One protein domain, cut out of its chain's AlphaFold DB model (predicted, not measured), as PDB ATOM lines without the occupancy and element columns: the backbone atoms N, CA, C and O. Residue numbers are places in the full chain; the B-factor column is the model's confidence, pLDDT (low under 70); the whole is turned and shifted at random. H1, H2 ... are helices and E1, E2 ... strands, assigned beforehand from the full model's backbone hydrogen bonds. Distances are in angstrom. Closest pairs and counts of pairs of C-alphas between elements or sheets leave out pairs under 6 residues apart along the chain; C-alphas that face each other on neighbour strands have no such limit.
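Overview. This is residues 75 to 129 of the 130 residues of an uncharacterized protein of Zea mays (UniProt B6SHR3). Two short strands, E1 and E2, lie side by side; from E1 the chain runs through the small helix H1 to the long helix H2, which touches H1 with residues 90 to 96 alone and stays apart from E1, and residues 104 to 109 bring the chain back to E2, making an open loop. Beyond E2 a thin arm sticks out, residues 117 to 129, ending in the small helix H3 far from the rest. The printed part has 55 residues with three named helices and two named strands, in the order E1, H1, H2, E2, H3; the sheet, of order E1, E2, is parallel, and the class is mixed, helices and strands. The whole is loose, with a radius of gyration of the C-alphas of 14.1 A, and its outline, spanning 41 by 27 by 15 A, is only just flat.

Along the chain. E1 is residues 75 to 77, 6.6 A from first to last C-alpha, beginning at C-alpha 75 at (-13.025, -30.820, 101.536). E2 is residues 110 to 113, 9.5 A long. H1, residues 79 to 82, measures 5.6 A. H2, residues 90 to 103, is the longest helix at 20.0 A and ends at C-alpha 103 at (-19.702, -44.283, 98.834). H3, residues 123 to 128, measures 8.8 A and ends at C-alpha 128 at (-5.768, -7.904, 92.931).

Arrangement. E1 and E2 are parallel neighbours, with 36 degrees between their directions. The C-alphas of Leu 76 and Ala 112 face each other at 4.9 A. N 76 and O 111 are within hydrogen-bond range at 2.9 A, as are N 113 and O 76 at 2.8 A. E1, H1, H2 and E2 form a strand-helix-strand unit, two parallel neighbour strands with helices between them along the chain, and its crossover is right-handed. H1 touches H2, which meets it with residues 90 to 96 alone; the closest C-alphas are those of Cys 82 and Phe 93, 4.8 A apart. E1 and H2 are apart. H3 is apart from E1, H1 and H2. Residues 83 to 84 pair with residues 87 to 88, antiparallel. In H2 and H3 every O i to N i+4 pair is within hydrogen-bond range; H1, with 4 residues, is too short for such a pair.

Size, cuts and confidence. The farthest C-alphas are those of Ala 102 and Arg 127, 41.1 A apart. Without residues 117 to 129, which stand free, the body has 42 residues and spans 32 by 22 by 11 A. The printed part has no cut. The link from E1 to H1 is tight, and the other three are short. The mean pLDDT of the printed part is 87.2, and residues 118 to 120 are under 70.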
ATOM      1  N   PHE A  75     -12.280 -32.029 101.861       92.38
ATOM      2  CA  PHE A  75     -13.025 -30.820 101.536       92.38
ATOM      3  C   PHE A  75     -13.747 -31.052 100.216       92.38
ATOM      4  O   PHE A  75     -13.141 -31.531  99.256       92.38
ATOM      5  N   LEU A  76     -15.038 -30.745 100.187       91.88
ATOM      6  CA  LEU A  76     -15.879 -30.895  99.011       91.88
ATOM      7  C   LEU A  76     -16.358 -29.524  98.562       91.88
ATOM      8  O   LEU A  76     -17.160 -28.906  99.253       91.88
ATOM      9  N   ASP A  77     -15.907 -29.083  97.394       91.06
ATOM     10  CA  ASP A  77     -16.514 -27.944  96.713       91.06
ATOM     11  C   ASP A  77     -17.888 -28.356  96.162       91.06
ATOM     12  O   ASP A  77     -18.009 -29.254  95.321       91.06
ATOM     13  N   VAL A  78     -18.939 -27.741  96.698       90.00
ATOM     14  CA  VAL A  78     -20.328 -28.060  96.360       90.00
ATOM     15  C   VAL A  78     -20.775 -27.353  95.082       90.00
ATOM     16  O   VAL A  78     -21.691 -27.841  94.410       90.00
ATOM     17  N   ASN A  79     -20.158 -26.223  94.726       88.12
ATOM     18  CA  ASN A  79     -20.674 -25.356  93.674       88.12
ATOM     19  C   ASN A  79     -20.770 -26.089  92.319       88.12
ATOM     20  O   ASN A  79     -21.872 -26.141  91.766       88.12
ATOM     21  N   PRO A  80     -19.739 -26.815  91.836       86.50
ATOM     22  CA  PRO A  80     -19.835 -27.570  90.584       86.50
ATOM     23  C   PRO A  80     -20.913 -28.666  90.585       86.50
ATOM     24  O   PRO A  80     -21.487 -28.972  89.539       86.50
ATOM     25  N   LEU A  81     -21.237 -29.252  91.746       88.81
ATOM     26  CA  LEU A  81     -22.240 -30.324  91.856       88.81
ATOM     27  C   LEU A  81     -23.664 -29.823  91.604       88.81
ATOM     28  O   LEU A  81     -24.553 -30.609  91.266       88.81
ATOM     29  N   CYS A  82     -23.880 -28.517  91.757       88.50
ATOM     30  CA  CYS A  82     -25.162 -27.877  91.515       88.50
ATOM     31  C   CYS A  82     -25.500 -27.741  90.029       88.50
ATOM     32  O   CYS A  82     -26.620 -27.337  89.713       88.50
ATOM     33  N   PHE A  83     -24.578 -28.059  89.117       88.75
ATOM     34  CA  PHE A  83     -24.743 -27.813  87.689       88.75
ATOM     35  C   PHE A  83     -24.865 -29.100  86.871       88.75
ATOM     36  O   PHE A  83     -24.309 -30.155  87.178       88.75
ATOM     37  N   ARG A  84     -25.604 -28.997  85.766       90.06
ATOM     38  CA  ARG A  84     -25.597 -29.952  84.660       90.06
ATOM     39  C   ARG A  84     -25.191 -29.191  83.400       90.06
ATOM     40  O   ARG A  84     -26.019 -28.521  82.790       90.06
ATOM     41  N   GLY A  85     -23.916 -29.286  83.031       88.44
ATOM     42  CA  GLY A  85     -23.331 -28.384  82.036       88.44
ATOM     43  C   GLY A  85     -23.206 -26.973  82.617       88.44
ATOM     44  O   GLY A  85     -22.744 -26.827  83.742       88.44
ATOM     45  N   SER A  86     -23.653 -25.952  81.886       88.75
ATOM     46  CA  SER A  86     -23.643 -24.551  82.343       88.75
ATOM     47  C   SER A  86     -24.872 -24.145  83.165       88.75
ATOM     48  O   SER A  86     -24.935 -23.026  83.666       88.75
ATOM     49  N   GLN A  87     -25.867 -25.024  83.302       91.50
ATOM     50  CA  GLN A  87     -27.141 -24.710  83.952       91.50
ATOM     51  C   GLN A  87     -27.235 -25.329  85.342       91.50
ATOM     52  O   GLN A  87     -26.875 -26.493  85.541       91.50
ATOM     53  N   ARG A  88     -27.783 -24.576  86.302       90.69
ATOM     54  CA  ARG A  88     -28.078 -25.091  87.646       90.69
ATOM     55  C   ARG A  88     -29.167 -26.158  87.561       90.69
ATOM     56  O   ARG A  88     -30.176 -25.987  86.882       90.69
ATOM     57  N   ASN A  89     -28.970 -27.280  88.245       93.44
ATOM     58  CA  ASN A  89     -29.880 -28.414  88.217       93.44
ATOM     59  C   ASN A  89     -29.915 -29.131  89.573       93.44
ATOM     60  O   ASN A  89     -29.002 -29.877  89.927       93.44
ATOM     61  N   LEU A  90     -31.025 -28.975  90.299       92.62
ATOM     62  CA  LEU A  90     -31.216 -29.598  91.611       92.62
ATOM     63  C   LEU A  90     -31.182 -31.133  91.552       92.62
ATOM     64  O   LEU A  90     -30.667 -31.786  92.454       92.62
ATOM     65  N   GLY A  91     -31.686 -31.725  90.467       93.69
ATOM     66  CA  GLY A  91     -31.638 -33.173  90.276       93.69
ATOM     67  C   GLY A  91     -30.210 -33.702  90.110       93.69
ATOM     68  O   GLY A  91     -29.911 -34.805  90.557       93.69
ATOM     69  N   ALA A  92     -29.315 -32.939  89.477       89.19
ATOM     70  CA  ALA A  92     -27.897 -33.281  89.377       89.19
ATOM     71  C   ALA A  92     -27.219 -33.224  90.743       89.19
ATOM     72  O   ALA A  92     -26.550 -34.189  91.115       89.19
ATOM     73  N   PHE A  93     -27.497 -32.170  91.509       92.88
ATOM     74  CA  PHE A  93     -27.037 -32.048  92.885       92.88
ATOM     75  C   PHE A  93     -27.488 -33.234  93.745       92.88
ATOM     76  O   PHE A  93     -26.657 -33.913  94.339       92.88
ATOM     77  N   ALA A  94     -28.785 -33.554  93.744       93.88
ATOM     78  CA  ALA A  94     -29.331 -34.653  94.538       93.88
ATOM     79  C   ALA A  94     -28.710 -36.013  94.171       93.88
ATOM     80  O   ALA A  94     -28.420 -36.815  95.058       93.88
ATOM     81  N   ARG A  95     -28.454 -36.272  92.879       92.31
ATOM     82  CA  ARG A  95     -27.763 -37.499  92.443       92.31
ATOM     83  C   ARG A  95     -26.330 -37.567  92.967       92.31
ATOM     84  O   ARG A  95     -25.924 -38.616  93.462       92.31
ATOM     85  N   TRP A  96     -25.575 -36.474  92.869       91.50
ATOM     86  CA  TRP A  96     -24.214 -36.413  93.402       91.50
ATOM     87  C   TRP A  96     -24.189 -36.585  94.916       91.50
ATOM     88  O   TRP A  96     -23.385 -37.361  95.424       91.50
ATOM     89  N   LEU A  97     -25.115 -35.939  95.622       90.75
ATOM     90  CA  LEU A  97     -25.250 -36.048  97.069       90.75
ATOM     91  C   LEU A  97     -25.587 -37.485  97.502       90.75
ATOM     92  O   LEU A  97     -24.991 -38.007  98.443       90.75
ATOM     93  N   ALA A  98     -26.478 -38.165  96.773       91.50
ATOM     94  CA  ALA A  98     -26.801 -39.568  97.023       91.50
ATOM     95  C   ALA A  98     -25.584 -40.487  96.830       91.50
ATOM     96  O   ALA A  98     -25.307 -41.335  97.677       91.50
ATOM     97  N   LEU A  99     -24.819 -40.305  95.746       89.69
ATOM     98  CA  LEU A  99     -23.588 -41.067  95.507       89.69
ATOM     99  C   LEU A  99     -22.534 -40.804  96.581       89.69
ATOM    100  O   LEU A  99     -21.874 -41.740  97.037       89.69
ATOM    101  N   PHE A 100     -22.403 -39.544  96.986       89.19
ATOM    102  CA  PHE A 100     -21.475 -39.100  98.010       89.19
ATOM    103  C   PHE A 100     -21.756 -39.774  99.358       89.19
ATOM    104  O   PHE A 100     -20.845 -40.378  99.928       89.19
ATOM    105  N   PHE A 101     -23.009 -39.776  99.823       88.75
ATOM    106  CA  PHE A 101     -23.369 -40.460 101.069       88.75
ATOM    107  C   PHE A 101     -23.263 -41.983 100.975       88.75
ATOM    108  O   PHE A 101     -22.911 -42.639 101.952       88.75
ATOM    109  N   ALA A 102     -23.532 -42.557  99.802       89.31
ATOM    110  CA  ALA A 102     -23.469 -44.001  99.616       89.31
ATOM    111  C   ALA A 102     -22.034 -44.553  99.548       89.31
ATOM    112  O   ALA A 102     -21.834 -45.726  99.851       89.31
ATOM    113  N   HIS A 103     -21.039 -43.751  99.144       85.69
ATOM    114  CA  HIS A 103     -19.702 -44.283  98.834       85.69
ATOM    115  C   HIS A 103     -18.530 -43.496  99.420       85.69
ATOM    116  O   HIS A 103     -17.456 -44.068  99.591       85.69
ATOM    117  N   VAL A 104     -18.689 -42.200  99.689       82.94
ATOM    118  CA  VAL A 104     -17.559 -41.307  99.987       82.94
ATOM    119  C   VAL A 104     -17.522 -40.926 101.463       82.94
ATOM    120  O   VAL A 104     -16.474 -41.040 102.089       82.94
ATOM    121  N   SER A 105     -18.651 -40.545 102.058       85.25
ATOM    122  CA  SER A 105     -18.686 -40.015 103.431       85.25
ATOM    123  C   SER A 105     -18.714 -41.077 104.540       85.25
ATOM    124  O   SER A 105     -18.983 -40.749 105.691       85.25
ATOM    125  N   LEU A 106     -18.526 -42.361 104.214       84.12
ATOM    126  CA  LEU A 106     -18.762 -43.463 105.159       84.12
ATOM    127  C   LEU A 106     -17.618 -43.695 106.152       84.12
ATOM    128  O   LEU A 106     -17.822 -44.348 107.170       84.12
ATOM    129  N   ARG A 107     -16.403 -43.246 105.824       84.81
ATOM    130  CA  ARG A 107     -15.189 -43.600 106.581       84.81
ATOM    131  C   ARG A 107     -14.460 -42.402 107.159       84.81
ATOM    132  O   ARG A 107     -13.908 -42.508 108.245       84.81
ATOM    133  N   ASP A 108     -14.482 -41.286 106.443       87.94
ATOM    134  CA  ASP A 108     -13.735 -40.088 106.792       87.94
ATOM    135  C   ASP A 108     -14.678 -38.872 106.799       87.94
ATOM    136  O   ASP A 108     -15.569 -38.782 105.944       87.94
ATOM    137  N   PRO A 109     -14.501 -37.924 107.735       90.31
ATOM    138  CA  PRO A 109     -15.275 -36.690 107.769       90.31
ATOM    139  C   PRO A 109     -15.039 -35.836 106.518       90.31
ATOM    140  O   PRO A 109     -13.930 -35.766 105.973       90.31
ATOM    141  N   VAL A 110     -16.092 -35.133 106.096       92.12
ATOM    142  CA  VAL A 110     -16.060 -34.231 104.944       92.12
ATOM    143  C   VAL A 110     -16.623 -32.869 105.323       92.12
ATOM    144  O   VAL A 110     -17.691 -32.777 105.925       92.12
ATOM    145  N   VAL A 111     -15.912 -31.816 104.934       93.12
ATOM    146  CA  VAL A 111     -16.333 -30.424 105.078       93.12
ATOM    147  C   VAL A 111     -16.822 -29.924 103.724       93.12
ATOM    148  O   VAL A 111     -16.069 -29.911 102.750       93.12
ATOM    149  N   ALA A 112     -18.087 -29.524 103.657       91.88
ATOM    150  CA  ALA A 112     -18.663 -28.909 102.469       91.88
ATOM    151  C   ALA A 112     -18.247 -27.433 102.386       91.88
ATOM    152  O   ALA A 112     -18.460 -26.672 103.329       91.88
ATOM    153  N   VAL A 113     -17.669 -27.043 101.255       91.62
ATOM    154  CA  VAL A 113     -17.311 -25.665 100.923       91.62
ATOM    155  C   VAL A 113     -18.367 -25.141  99.961       91.62
ATOM    156  O   VAL A 113     -18.625 -25.733  98.912       91.62
ATOM    157  N   LEU A 114     -19.021 -24.062 100.371       88.44
ATOM    158  CA  LEU A 114     -20.078 -23.397  99.625       88.44
ATOM    159  C   LEU A 114     -19.554 -22.027  99.213       88.44
ATOM    160  O   LEU A 114     -19.087 -21.271 100.067       88.44
ATOM    161  N   ASP A 115     -19.658 -21.715  97.928       86.06
ATOM    162  CA  ASP A 115     -19.450 -20.350  97.466       86.06
ATOM    163  C   ASP A 115     -20.586 -19.464  97.994       86.06
ATOM    164  O   ASP A 115     -21.754 -19.870  98.030       86.06
ATOM    165  N   GLY A 116     -20.228 -18.264  98.452       78.25
ATOM    166  CA  GLY A 116     -21.191 -17.252  98.877       78.25
ATOM    167  C   GLY A 116     -22.037 -16.732  97.713       78.25
ATOM    168  O   GLY A 116     -21.854 -17.088  96.550       78.25
ATOM    169  N   ASP A 117     -22.979 -15.856  98.026       73.56
ATOM    170  CA  ASP A 117     -23.755 -15.111  97.046       73.56
ATOM    171  C   ASP A 117     -22.853 -14.244  96.144       73.56
ATOM    172  O   ASP A 117     -21.995 -13.488  96.605       73.56
ATOM    173  N   GLY A 118     -23.055 -14.362  94.825       65.75
ATOM    174  CA  GLY A 118     -22.180 -13.781  93.795       65.75
ATOM    175  C   GLY A 118     -22.037 -12.254  93.849       65.75
ATOM    176  O   GLY A 118     -21.060 -11.702  93.347       65.75
ATOM    177  N   GLU A 119     -22.954 -11.549  94.513       64.81
ATOM    178  CA  GLU A 119     -22.878 -10.091  94.673       64.81
ATOM    179  C   GLU A 119     -21.636  -9.662  95.485       64.81
ATOM    180  O   GLU A 119     -21.004  -8.639  95.194       64.81
ATOM    181  N   LYS A 120     -21.193 -10.502  96.432       66.38
ATOM    182  CA  LYS A 120     -19.969 -10.318  97.231       66.38
ATOM    183  C   LYS A 120     -18.884 -11.344  96.906       66.38
ATOM    184  O   LYS A 120     -18.035 -11.638  97.745       66.38
ATOM    185  N   GLU A 121     -18.854 -11.856  95.677       72.06
ATOM    186  CA  GLU A 121     -17.833 -12.829  95.288       72.06
ATOM    187  C   GLU A 121     -16.417 -12.248  95.444       72.06
ATOM    188  O   GLU A 121     -16.170 -11.079  95.124       72.06
ATOM    189  N   ASN A 122     -15.531 -13.076  96.008       81.12
ATOM    190  CA  ASN A 122     -14.127 -12.851  96.362       81.12
ATOM    191  C   ASN A 122     -13.592 -11.424  96.110       81.12
ATOM    192  O   ASN A 122     -12.845 -11.167  95.161       81.12
ATOM    193  N   GLU A 123     -13.963 -10.491  96.991       86.19
ATOM    194  CA  GLU A 123     -13.578  -9.079  96.888       86.19
ATOM    195  C   GLU A 123     -12.054  -8.905  96.883       86.19
ATOM    196  O   GLU A 123     -11.517  -8.054  96.178       86.19
ATOM    197  N   TYR A 124     -11.343  -9.768  97.612       88.25
ATOM    198  CA  TYR A 124      -9.888  -9.803  97.585       88.25
ATOM    199  C   TYR A 124      -9.354 -10.058  96.169       88.25
ATOM    200  O   TYR A 124      -8.508  -9.300  95.700       88.25
ATOM    201  N   ARG A 125      -9.876 -11.063  95.450       87.69
ATOM    202  CA  ARG A 125      -9.465 -11.321  94.058       87.69
ATOM    203  C   ARG A 125      -9.790 -10.145  93.146       87.69
ATOM    204  O   ARG A 125      -8.913  -9.769  92.380       87.69
ATOM    205  N   ARG A 126     -10.966  -9.521  93.283       87.56
ATOM    206  CA  ARG A 126     -11.344  -8.327  92.500       87.56
ATOM    207  C   ARG A 126     -10.405  -7.135  92.720       87.56
ATOM    208  O   ARG A 126     -10.186  -6.351  91.808       87.56
ATOM    209  N   ARG A 127      -9.831  -6.995  93.922       88.75
ATOM    210  CA  ARG A 127      -8.841  -5.946  94.234       88.75
ATOM    211  C   ARG A 127      -7.456  -6.226  93.639       88.75
ATOM    212  O   ARG A 127      -6.711  -5.282  93.405       88.75
ATOM    213  N   VAL A 128      -7.094  -7.495  93.437       91.75
ATOM    214  CA  VAL A 128      -5.768  -7.904  92.931       91.75
ATOM    215  C   VAL A 128      -5.765  -8.103  91.410       91.75
ATOM    216  O   VAL A 128      -4.757  -7.833  90.765       91.75
ATOM    217  N   LEU A 129      -6.880  -8.562  90.833       84.19
ATOM    218  CA  LEU A 129      -7.066  -8.826  89.405       84.19
ATOM    219  C   LEU A 129      -8.444  -8.287  88.966       84.19
ATOM    220  O   LEU A 129      -9.440  -8.985  89.181       84.19
TER     221      LEU A 129